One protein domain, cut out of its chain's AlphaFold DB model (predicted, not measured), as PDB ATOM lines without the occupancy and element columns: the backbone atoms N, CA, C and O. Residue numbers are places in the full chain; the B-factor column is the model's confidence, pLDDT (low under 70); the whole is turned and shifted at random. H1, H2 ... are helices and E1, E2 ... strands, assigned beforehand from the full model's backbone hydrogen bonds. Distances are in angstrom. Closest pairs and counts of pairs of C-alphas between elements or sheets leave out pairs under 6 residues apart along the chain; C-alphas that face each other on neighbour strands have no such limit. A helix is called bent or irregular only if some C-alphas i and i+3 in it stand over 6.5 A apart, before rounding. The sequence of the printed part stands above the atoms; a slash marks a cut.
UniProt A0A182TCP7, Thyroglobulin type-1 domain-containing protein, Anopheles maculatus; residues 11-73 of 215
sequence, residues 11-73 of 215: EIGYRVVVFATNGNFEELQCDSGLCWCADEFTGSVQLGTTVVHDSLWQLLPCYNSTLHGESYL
ATOM      1  N   GLU A  11      29.439 -29.491  43.551       30.45
ATOM      2  CA  GLU A  11      29.170 -28.109  43.207       30.45
ATOM      3  C   GLU A  11      30.444 -27.623  42.512       30.45
ATOM      4  O   GLU A  11      31.411 -27.206  43.144       30.45
ATOM      5  N   ILE A  12      30.518 -27.819  41.194       28.80
ATOM      6  CA  ILE A  12      31.535 -27.167  40.380       28.80
ATOM      7  C   ILE A  12      31.125 -25.701  40.430       28.80
ATOM      8  O   ILE A  12      30.216 -25.279  39.714       28.80
ATOM      9  N   GLY A  13      31.707 -24.980  41.388       34.19
ATOM     10  CA  GLY A  13      31.540 -23.550  41.559       34.19
ATOM     11  C   GLY A  13      31.911 -22.879  40.250       34.19
ATOM     12  O   GLY A  13      33.084 -22.791  39.891       34.19
ATOM     13  N   TYR A  14      30.896 -22.464  39.501       41.44
ATOM     14  CA  TYR A  14      31.095 -21.526  38.416       41.44
ATOM     15  C   TYR A  14      31.511 -20.224  39.089       41.44
ATOM     16  O   TYR A  14      30.692 -19.601  39.762       41.44
ATOM     17  N   ARG A  15      32.790 -19.854  38.970       47.97
ATOM     18  CA  ARG A  15      33.225 -18.514  39.355       47.97
ATOM     19  C   ARG A  15      32.592 -17.544  38.373       47.97
ATOM     20  O   ARG A  15      32.997 -17.501  37.214       47.97
ATOM     21  N   VAL A  16      31.552 -16.846  38.812       55.75
ATOM     22  CA  VAL A  16      30.846 -15.856  37.998       55.75
ATOM     23  C   VAL A  16      31.545 -14.519  38.205       55.75
ATOM     24  O   VAL A  16      31.168 -13.715  39.048       55.75
ATOM     25  N   VAL A  17      32.637 -14.325  37.472       60.53
ATOM     26  CA  VAL A  17      33.319 -13.031  37.403       60.53
ATOM     27  C   VAL A  17      32.698 -12.261  36.254       60.53
ATOM     28  O   VAL A  17      32.712 -12.743  35.123       60.53
ATOM     29  N   VAL A  18      32.141 -11.092  36.548       68.94
ATOM     30  CA  VAL A  18      31.359 -10.330  35.574       68.94
ATOM     31  C   VAL A  18      32.157  -9.127  35.088       68.94
ATOM     32  O   VAL A  18      32.756  -8.400  35.876       68.94
ATOM     33  N   PHE A  19      32.170  -8.888  33.781       68.50
ATOM     34  CA  PHE A  19      32.894  -7.764  33.188       68.50
ATOM     35  C   PHE A  19      31.931  -6.685  32.686       68.50
ATOM     36  O   PHE A  19      30.820  -6.961  32.228       68.50
ATOM     37  N   ALA A  20      32.334  -5.424  32.772       71.12
ATOM     38  CA  ALA A  20      31.662  -4.318  32.110       71.12
ATOM     39  C   ALA A  20      31.833  -4.413  30.580       71.12
ATOM     40  O   ALA A  20      32.639  -5.181  30.056       71.12
ATOM     41  N   THR A  21      31.059  -3.626  29.830       69.31
ATOM     42  CA  THR A  21      31.066  -3.658  28.353       69.31
ATOM     43  C   THR A  21      32.415  -3.285  27.736       69.31
ATOM     44  O   THR A  21      32.700  -3.683  26.609       69.31
ATOM     45  N   ASN A  22      33.242  -2.547  28.473       69.31
ATOM     46  CA  ASN A  22      34.608  -2.178  28.107       69.31
ATOM     47  C   ASN A  22      35.653  -3.264  28.442       69.31
ATOM     48  O   ASN A  22      36.827  -3.058  28.158       69.31
ATOM     49  N   GLY A  23      35.249  -4.393  29.035       65.81
ATOM     50  CA  GLY A  23      36.143  -5.488  29.420       65.81
ATOM     51  C   GLY A  23      36.797  -5.346  30.799       65.81
ATOM     52  O   GLY A  23      37.491  -6.267  31.218       65.81
ATOM     53  N   ASN A  24      36.556  -4.246  31.520       76.56
ATOM     54  CA  ASN A  24      36.971  -4.091  32.918       76.56
ATOM     55  C   ASN A  24      36.100  -4.946  33.845       76.56
ATOM     56  O   ASN A  24      35.010  -5.373  33.458       76.56
ATOM     57  N   PHE A  25      36.536  -5.168  35.085       75.88
ATOM     58  CA  PHE A  25      35.683  -5.793  36.095       75.88
ATOM     59  C   PHE A  25      34.461  -4.914  36.361       75.88
ATOM     60  O   PHE A  25      34.576  -3.698  36.531       75.88
ATOM     61  N   GLU A  26      33.279  -5.527  36.397       80.44
ATOM     62  CA  GLU A  26      32.102  -4.851  36.933       80.44
ATOM     63  C   GLU A  26      32.327  -4.528  38.412       80.44
ATOM     64  O   GLU A  26      32.931  -5.309  39.147       80.44
ATOM     65  N   GLU A  27      31.839  -3.371  38.851       88.75
ATOM     66  CA  GLU A  27      32.080  -2.913  40.215       88.75
ATOM     67  C   GLU A  27      31.417  -3.822  41.250       88.75
ATOM     68  O   GLU A  27      31.967  -4.019  42.317       88.75
ATOM     69  N   LEU A  28      30.266  -4.422  40.961       87.94
ATOM     70  CA  LEU A  28      29.674  -5.432  41.830       87.94
ATOM     71  C   LEU A  28      30.109  -6.823  41.356       87.94
ATOM     72  O   LEU A  28      29.791  -7.211  40.238       87.94
ATOM     73  N   GLN A  29      30.796  -7.576  42.217       86.25
ATOM     74  CA  GLN A  29      31.210  -8.958  41.958       86.25
ATOM     75  C   GLN A  29      30.558  -9.913  42.952       86.25
ATOM     76  O   GLN A  29      30.513  -9.608  44.142       86.25
ATOM     77  N   CYS A  30      30.120 -11.086  42.494       80.75
ATOM     78  CA  CYS A  30      29.715 -12.196  43.347       80.75
ATOM     79  C   CYS A  30      30.285 -13.518  42.847       80.75
ATOM     80  O   CYS A  30      29.997 -13.959  41.739       80.75
ATOM     81  N   ASP A  31      31.022 -14.198  43.714       77.50
ATOM     82  CA  ASP A  31      31.616 -15.499  43.449       77.50
ATOM     83  C   ASP A  31      31.482 -16.381  44.694       77.50
ATOM     84  O   ASP A  31      31.683 -15.932  45.823       77.50
ATOM     85  N   SER A  32      31.157 -17.659  44.485       71.19
ATOM     86  CA  SER A  32      31.213 -18.694  45.524       71.19
ATOM     87  C   SER A  32      30.435 -18.347  46.810       71.19
ATOM     88  O   SER A  32      30.885 -18.630  47.919       71.19
ATOM     89  N   GLY A  33      29.255 -17.730  46.658       75.44
ATOM     90  CA  GLY A  33      28.360 -17.362  47.766       75.44
ATOM     91  C   GLY A  33      28.723 -16.057  48.486       75.44
ATOM     92  O   GLY A  33      28.113 -15.728  49.506       75.44
ATOM     93  N   LEU A  34      29.700 -15.306  47.976       86.62
ATOM     94  CA  LEU A  34      30.126 -14.017  48.514       86.62
ATOM     95  C   LEU A  34      30.047 -12.936  47.441       86.62
ATOM     96  O   LEU A  34      30.321 -13.210  46.278       86.62
ATOM     97  N   CYS A  35      29.733 -11.709  47.842       89.12
ATOM     98  CA  CYS A  35      29.719 -10.536  46.978       89.12
ATOM     99  C   CYS A  35      30.568  -9.404  47.553       89.12
ATOM    100  O   CYS A  35      30.621  -9.227  48.771       89.12
ATOM    101  N   TRP A  36      31.196  -8.608  46.691       93.25
ATOM    102  CA  TRP A  36      32.016  -7.454  47.061       93.25
ATOM    103  C   TRP A  36      31.965  -6.360  45.993       93.25
ATOM    104  O   TRP A  36      31.566  -6.613  44.857       93.25
ATOM    105  N   CYS A  37      32.387  -5.149  46.361       93.62
ATOM    106  CA  CYS A  37      32.673  -4.110  45.376       93.62
ATOM    107  C   CYS A  37      34.112  -4.262  44.886       93.62
ATOM    108  O   CYS A  37      35.037  -4.246  45.698       93.62
ATOM    109  N   ALA A  38      34.299  -4.459  43.590       91.69
ATOM    110  CA  ALA A  38      35.564  -4.720  42.942       91.69
ATOM    111  C   ALA A  38      36.167  -3.463  42.313       91.69
ATOM    112  O   ALA A  38      35.482  -2.601  41.767       91.69
ATOM    113  N   ASP A  39      37.485  -3.367  42.407       92.56
ATOM    114  CA  ASP A  39      38.285  -2.440  41.629       92.56
ATOM    115  C   ASP A  39      38.213  -2.824  40.145       92.56
ATOM    116  O   ASP A  39      38.384  -3.993  39.788       92.56
ATOM    117  N   GLU A  40      37.964  -1.838  39.284       87.31
ATOM    118  CA  GLU A  40      37.646  -2.066  37.869       87.31
ATOM    119  C   GLU A  40      38.796  -2.714  37.076       87.31
ATOM    120  O   GLU A  40      38.554  -3.361  36.056       87.31
ATOM    121  N   PHE A  41      40.044  -2.588  37.538       85.31
ATOM    122  CA  PHE A  41      41.219  -3.108  36.833       85.31
ATOM    123  C   PHE A  41      41.708  -4.438  37.400       85.31
ATOM    124  O   PHE A  41      42.201  -5.287  36.659       85.31
ATOM    125  N   THR A  42      41.598  -4.625  38.713       85.44
ATOM    126  CA  THR A  42      42.175  -5.786  39.407       85.44
ATOM    127  C   THR A  42      41.142  -6.819  39.839       85.44
ATOM    128  O   THR A  42      41.522  -7.931  40.209       85.44
ATOM    129  N   GLY A  43      39.856  -6.458  39.877       81.44
ATOM    130  CA  GLY A  43      38.783  -7.299  40.411       81.44
ATOM    131  C   GLY A  43      38.825  -7.469  41.936       81.44
ATOM    132  O   GLY A  43      37.981  -8.154  42.517       81.44
ATOM    133  N   SER A  44      39.811  -6.858  42.601       89.06
ATOM    134  CA  SER A  44      40.027  -6.966  44.045       89.06
ATOM    135  C   SER A  44      39.042  -6.101  44.821       89.06
ATOM    136  O   SER A  44      38.517  -5.130  44.292       89.06
ATOM    137  N   VAL A  45      38.807  -6.422  46.095       92.00
ATOM    138  CA  VAL A  45      37.906  -5.640  46.953       92.00
ATOM    139  C   VAL A  45      38.357  -4.177  47.027       92.00
ATOM    140  O   VAL A  45      39.491  -3.892  47.419       92.00
ATOM    141  N   GLN A  46      37.460  -3.252  46.687       94.38
ATOM    142  CA  GLN A  46      37.678  -1.818  46.827       94.38
ATOM    143  C   GLN A  46      37.876  -1.446  48.299       94.38
ATOM    144  O   GLN A  46      37.130  -1.881  49.187       94.38
ATOM    145  N   LEU A  47      38.854  -0.583  48.562       90.06
ATOM    146  CA  LEU A  47      39.141  -0.089  49.906       90.06
ATOM    147  C   LEU A  47      37.924   0.628  50.511       90.06
ATOM    148  O   LEU A  47      37.314   1.486  49.885       90.06
ATOM    149  N   GLY A  48      37.598   0.292  51.762       88.00
ATOM    150  CA  GLY A  48      36.460   0.875  52.484       88.00
ATOM    151  C   GLY A  48      35.112   0.206  52.202       88.00
ATOM    152  O   GLY A  48      34.110   0.606  52.795       88.00
ATOM    153  N   THR A  49      35.079  -0.825  51.356       91.00
ATOM    154  CA  THR A  49      33.891  -1.659  51.132       91.00
ATOM    155  C   THR A  49      33.980  -2.964  51.926       91.00
ATOM    156  O   THR A  49      35.008  -3.275  52.529       91.00
ATOM    157  N   THR A  50      32.876  -3.710  51.984       91.62
ATOM    158  CA  THR A  50      32.812  -4.990  52.697       91.62
ATOM    159  C   THR A  50      32.539  -6.139  51.735       91.62
ATOM    160  O   THR A  50      32.056  -5.932  50.623       91.62
ATOM    161  N   VAL A  51      32.824  -7.354  52.192       93.94
ATOM    162  CA  VAL A  51      32.383  -8.589  51.545       93.94
ATOM    163  C   VAL A  51      31.147  -9.077  52.292       93.94
ATOM    164  O   VAL A  51      31.139  -9.132  53.524       93.94
ATOM    165  N   VAL A  52      30.093  -9.417  51.562       91.88
ATOM    166  CA  VAL A  52      28.824  -9.894  52.122       91.88
ATOM    167  C   VAL A  52      28.472 -11.268  51.566       91.88
ATOM    168  O   VAL A  52      28.986 -11.674  50.532       91.88
ATOM    169  N   HIS A  53      27.585 -11.990  52.247       90.69
ATOM    170  CA  HIS A  53      26.972 -13.195  51.687       90.69
ATOM    171  C   HIS A  53      26.117 -12.836  50.459       90.69
ATOM    172  O   HIS A  53      25.543 -11.744  50.420       90.69
ATOM    173  N   ASP A  54      25.990 -13.744  49.491       82.06
ATOM    174  CA  ASP A  54      25.274 -13.503  48.231       82.06
ATOM    175  C   ASP A  54      23.830 -13.026  48.416       82.06
ATOM    176  O   ASP A  54      23.347 -12.225  47.636       82.06
ATOM    177  N   SER A  55      23.158 -13.417  49.495       81.94
ATOM    178  CA  SER A  55      21.809 -12.967  49.850       81.94
ATOM    179  C   SER A  55      21.726 -11.503  50.305       81.94
ATOM    180  O   SER A  55      20.629 -10.982  50.487       81.94
ATOM    181  N   LEU A  56      22.864 -10.853  50.556       90.25
ATOM    182  CA  LEU A  56      22.981  -9.491  51.090       90.25
ATOM    183  C   LEU A  56      23.646  -8.523  50.101       90.25
ATOM    184  O   LEU A  56      23.912  -7.378  50.454       90.25
ATOM    185  N   TRP A  57      23.901  -8.961  48.870       88.06
ATOM    186  CA  TRP A  57      24.594  -8.200  47.827       88.06
ATOM    187  C   TRP A  57      24.022  -6.798  47.570       88.06
ATOM    188  O   TRP A  57      24.775  -5.859  47.336       88.06
ATOM    189  N   GLN A  58      22.703  -6.628  47.697       89.44
ATOM    190  CA  GLN A  58      22.021  -5.340  47.519       89.44
ATOM    191  C   GLN A  58      22.369  -4.301  48.600       89.44
ATOM    192  O   GLN A  58      22.007  -3.134  48.469       89.44
ATOM    193  N   LEU A  59      23.043  -4.709  49.681       91.44
ATOM    194  CA  LEU A  59      23.535  -3.810  50.729       91.44
ATOM    195  C   LEU A  59      24.906  -3.206  50.400       91.44
ATOM    196  O   LEU A  59      25.363  -2.318  51.120       91.44
ATOM    197  N   LEU A  60      25.583  -3.698  49.360       92.75
ATOM    198  CA  LEU A  60      26.870  -3.160  48.939       92.75
ATOM    199  C   LEU A  60      26.701  -1.767  48.315       92.75
ATOM    200  O   LEU A  60      25.742  -1.540  47.583       92.75
ATOM    201  N   PRO A  61      27.638  -0.831  48.547       93.81
ATOM    202  CA  PRO A  61      27.525   0.541  48.043       93.81
ATOM    203  C   PRO A  61      27.568   0.636  46.511       93.81
ATOM    204  O   PRO A  61      26.980   1.551  45.945       93.81
ATOM    205  N   CYS A  62      28.222  -0.317  45.846       89.81
ATOM    206  CA  CYS A  62      28.264  -0.433  44.390       89.81
ATOM    207  C   CYS A  62      26.977  -1.029  43.787       89.81
ATOM    208  O   CYS A  62      26.841  -1.092  42.567       89.81
ATOM    209  N   TYR A  63      26.006  -1.479  44.594       88.31
ATOM    210  CA  TYR A  63      24.742  -1.980  44.060       88.31
ATOM    211  C   TYR A  63      23.886  -0.843  43.487       88.31
ATOM    212  O   TYR A  63      23.472   0.077  44.188       88.31
ATOM    213  N   ASN A  64      23.531  -0.969  42.207       84.38
ATOM    214  CA  ASN A  64      22.547  -0.125  41.548       84.38
ATOM    215  C   ASN A  64      21.395  -0.978  40.993       84.38
ATOM    216  O   ASN A  64      21.594  -1.792  40.096       84.38
ATOM    217  N   SER A  65      20.173  -0.760  41.487       79.00
ATOM    218  CA  SER A  65      18.983  -1.529  41.088       79.00
ATOM    219  C   SER A  65      18.576  -1.348  39.624       79.00
ATOM    220  O   SER A  65      17.943  -2.232  39.052       79.00
ATOM    221  N   THR A  66      18.940  -0.227  38.997       74.69
ATOM    222  CA  THR A  66      18.666   0.023  37.571       74.69
ATOM    223  C   THR A  66      19.653  -0.728  36.682       74.69
ATOM    224  O   THR A  66      19.283  -1.170  35.597       74.69
ATOM    225  N   LEU A  67      20.896  -0.878  37.146       68.50
ATOM    226  CA  LEU A  67      21.953  -1.583  36.424       68.50
ATOM    227  C   LEU A  67      21.865  -3.102  36.621       68.50
ATOM    228  O   LEU A  67      21.897  -3.847  35.648       68.50
ATOM    229  N   HIS A  68      21.723  -3.551  37.871       72.12
ATOM    230  CA  HIS A  68      21.819  -4.964  38.244       72.12
ATOM    231  C   HIS A  68      20.458  -5.676  38.369       72.12
ATOM    232  O   HIS A  68      20.408  -6.901  38.360       72.12
ATOM    233  N   GLY A  69      19.340  -4.948  38.480       65.56
ATOM    234  CA  GLY A  69      18.011  -5.546  38.670       65.56
ATOM    235  C   GLY A  69      17.835  -6.272  40.016       65.56
ATOM    236  O   GLY A  69      18.560  -6.020  40.974       65.56
ATOM    237  N   GLU A  70      16.844  -7.170  40.106       60.50
ATOM    238  CA  GLU A  70      16.545  -7.936  41.335       60.50
ATOM    239  C   GLU A  70      17.367  -9.230  41.489       60.50
ATOM    240  O   GLU A  70      17.374  -9.835  42.561       60.50
ATOM    241  N   SER A  71      18.083  -9.653  40.445       58.72
ATOM    242  CA  SER A  71      18.962 -10.824  40.468       58.72
ATOM    243  C   SER A  71      20.322 -10.457  39.899       58.72
ATOM    244  O   SER A  71      20.393 -10.006  38.764       58.72
ATOM    245  N   TYR A  72      21.387 -10.738  40.650       57.97
ATOM    246  CA  TYR A  72      22.780 -10.503  40.253       57.97
ATOM    247  C   TYR A  72      23.189 -11.185  38.924       57.97
ATOM    248  O   TYR A  72      24.180 -10.820  38.307       57.97
ATOM    249  N   LEU A  73      22.404 -12.158  38.448       61.59
ATOM    250  CA  LEU A  73      22.619 -12.818  37.162       61.59
ATOM    251  C   LEU A  73      22.296 -11.876  35.996       61.59
ATOM    252  O   LEU A  73      21.149 -11.441  35.835       61.59
TER     253      LEU A  73
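AT A GLANCE: This is residues 11 to 73 of the 215 residues of the protein "Thyroglobulin type-1 domain-containing protein" of Anopheles maculatus (UniProt A0A182TCP7). There is little regular structure: a small antiparallel sheet, order E1, E2, E3, has short helix H1 over one face, and loops make up most of the rest. The 63 printed residues run E1, E2, E3, H1, H2, a mixed class with only 21 residues in named elements. The whole is compact, with radius of gyration of the C-alphas 11.0 A and spans 29 by 25 by 23 A.

IN THESE COORDINATES: E1 is residues 28 to 31, from C-alpha 28 at (29.674, -5.432, 41.830), 10.4 A; E2 34 to 37, 10.7 A; E3 51 to 53, 7.1 A; H1 54 to 59, 10.2 A, irregular, with C-alphas 55 and 58 8.0 A apart; H2 65 to 68, 5.3 A, ending at C-alpha 68 (21.819, -4.964, 38.244).

HOW THE PARTS SIT: E1, E2 and E3 form a meander, each strand the antiparallel neighbour of the one before. Hairpin E1 and E2 has N 29 and O 36 within hydrogen-bond range, 2.9 A; hairpin E2 and E3 has N 35 and O 52, 2.8 A. H1 is on the sheet, over E2, height 7.4 A, along the strands at 17 degrees to E2 on the local plane; the closest C-alphas of E2 and H1 are those of Leu 34 and Asp 54, 4.9 A. H1 has 0 of 2 O i to N i+4 pairs and 1 of 3 O i to N i+3 pairs within range; H2 is too short for an O i to N i+4 pair. H2 is not on the sheet, and H1 and H2 are only just apart, closest C-alphas 8.1 A.

THE WHOLE: The farthest C-alphas, of Glu 11 and Gly 48, are 31.3 A apart. The printed part has no cut; the link E2 to E3 is long. pLDDT is under 70 at residues 11 to 19, 21 to 23, 67 and 69 to 73.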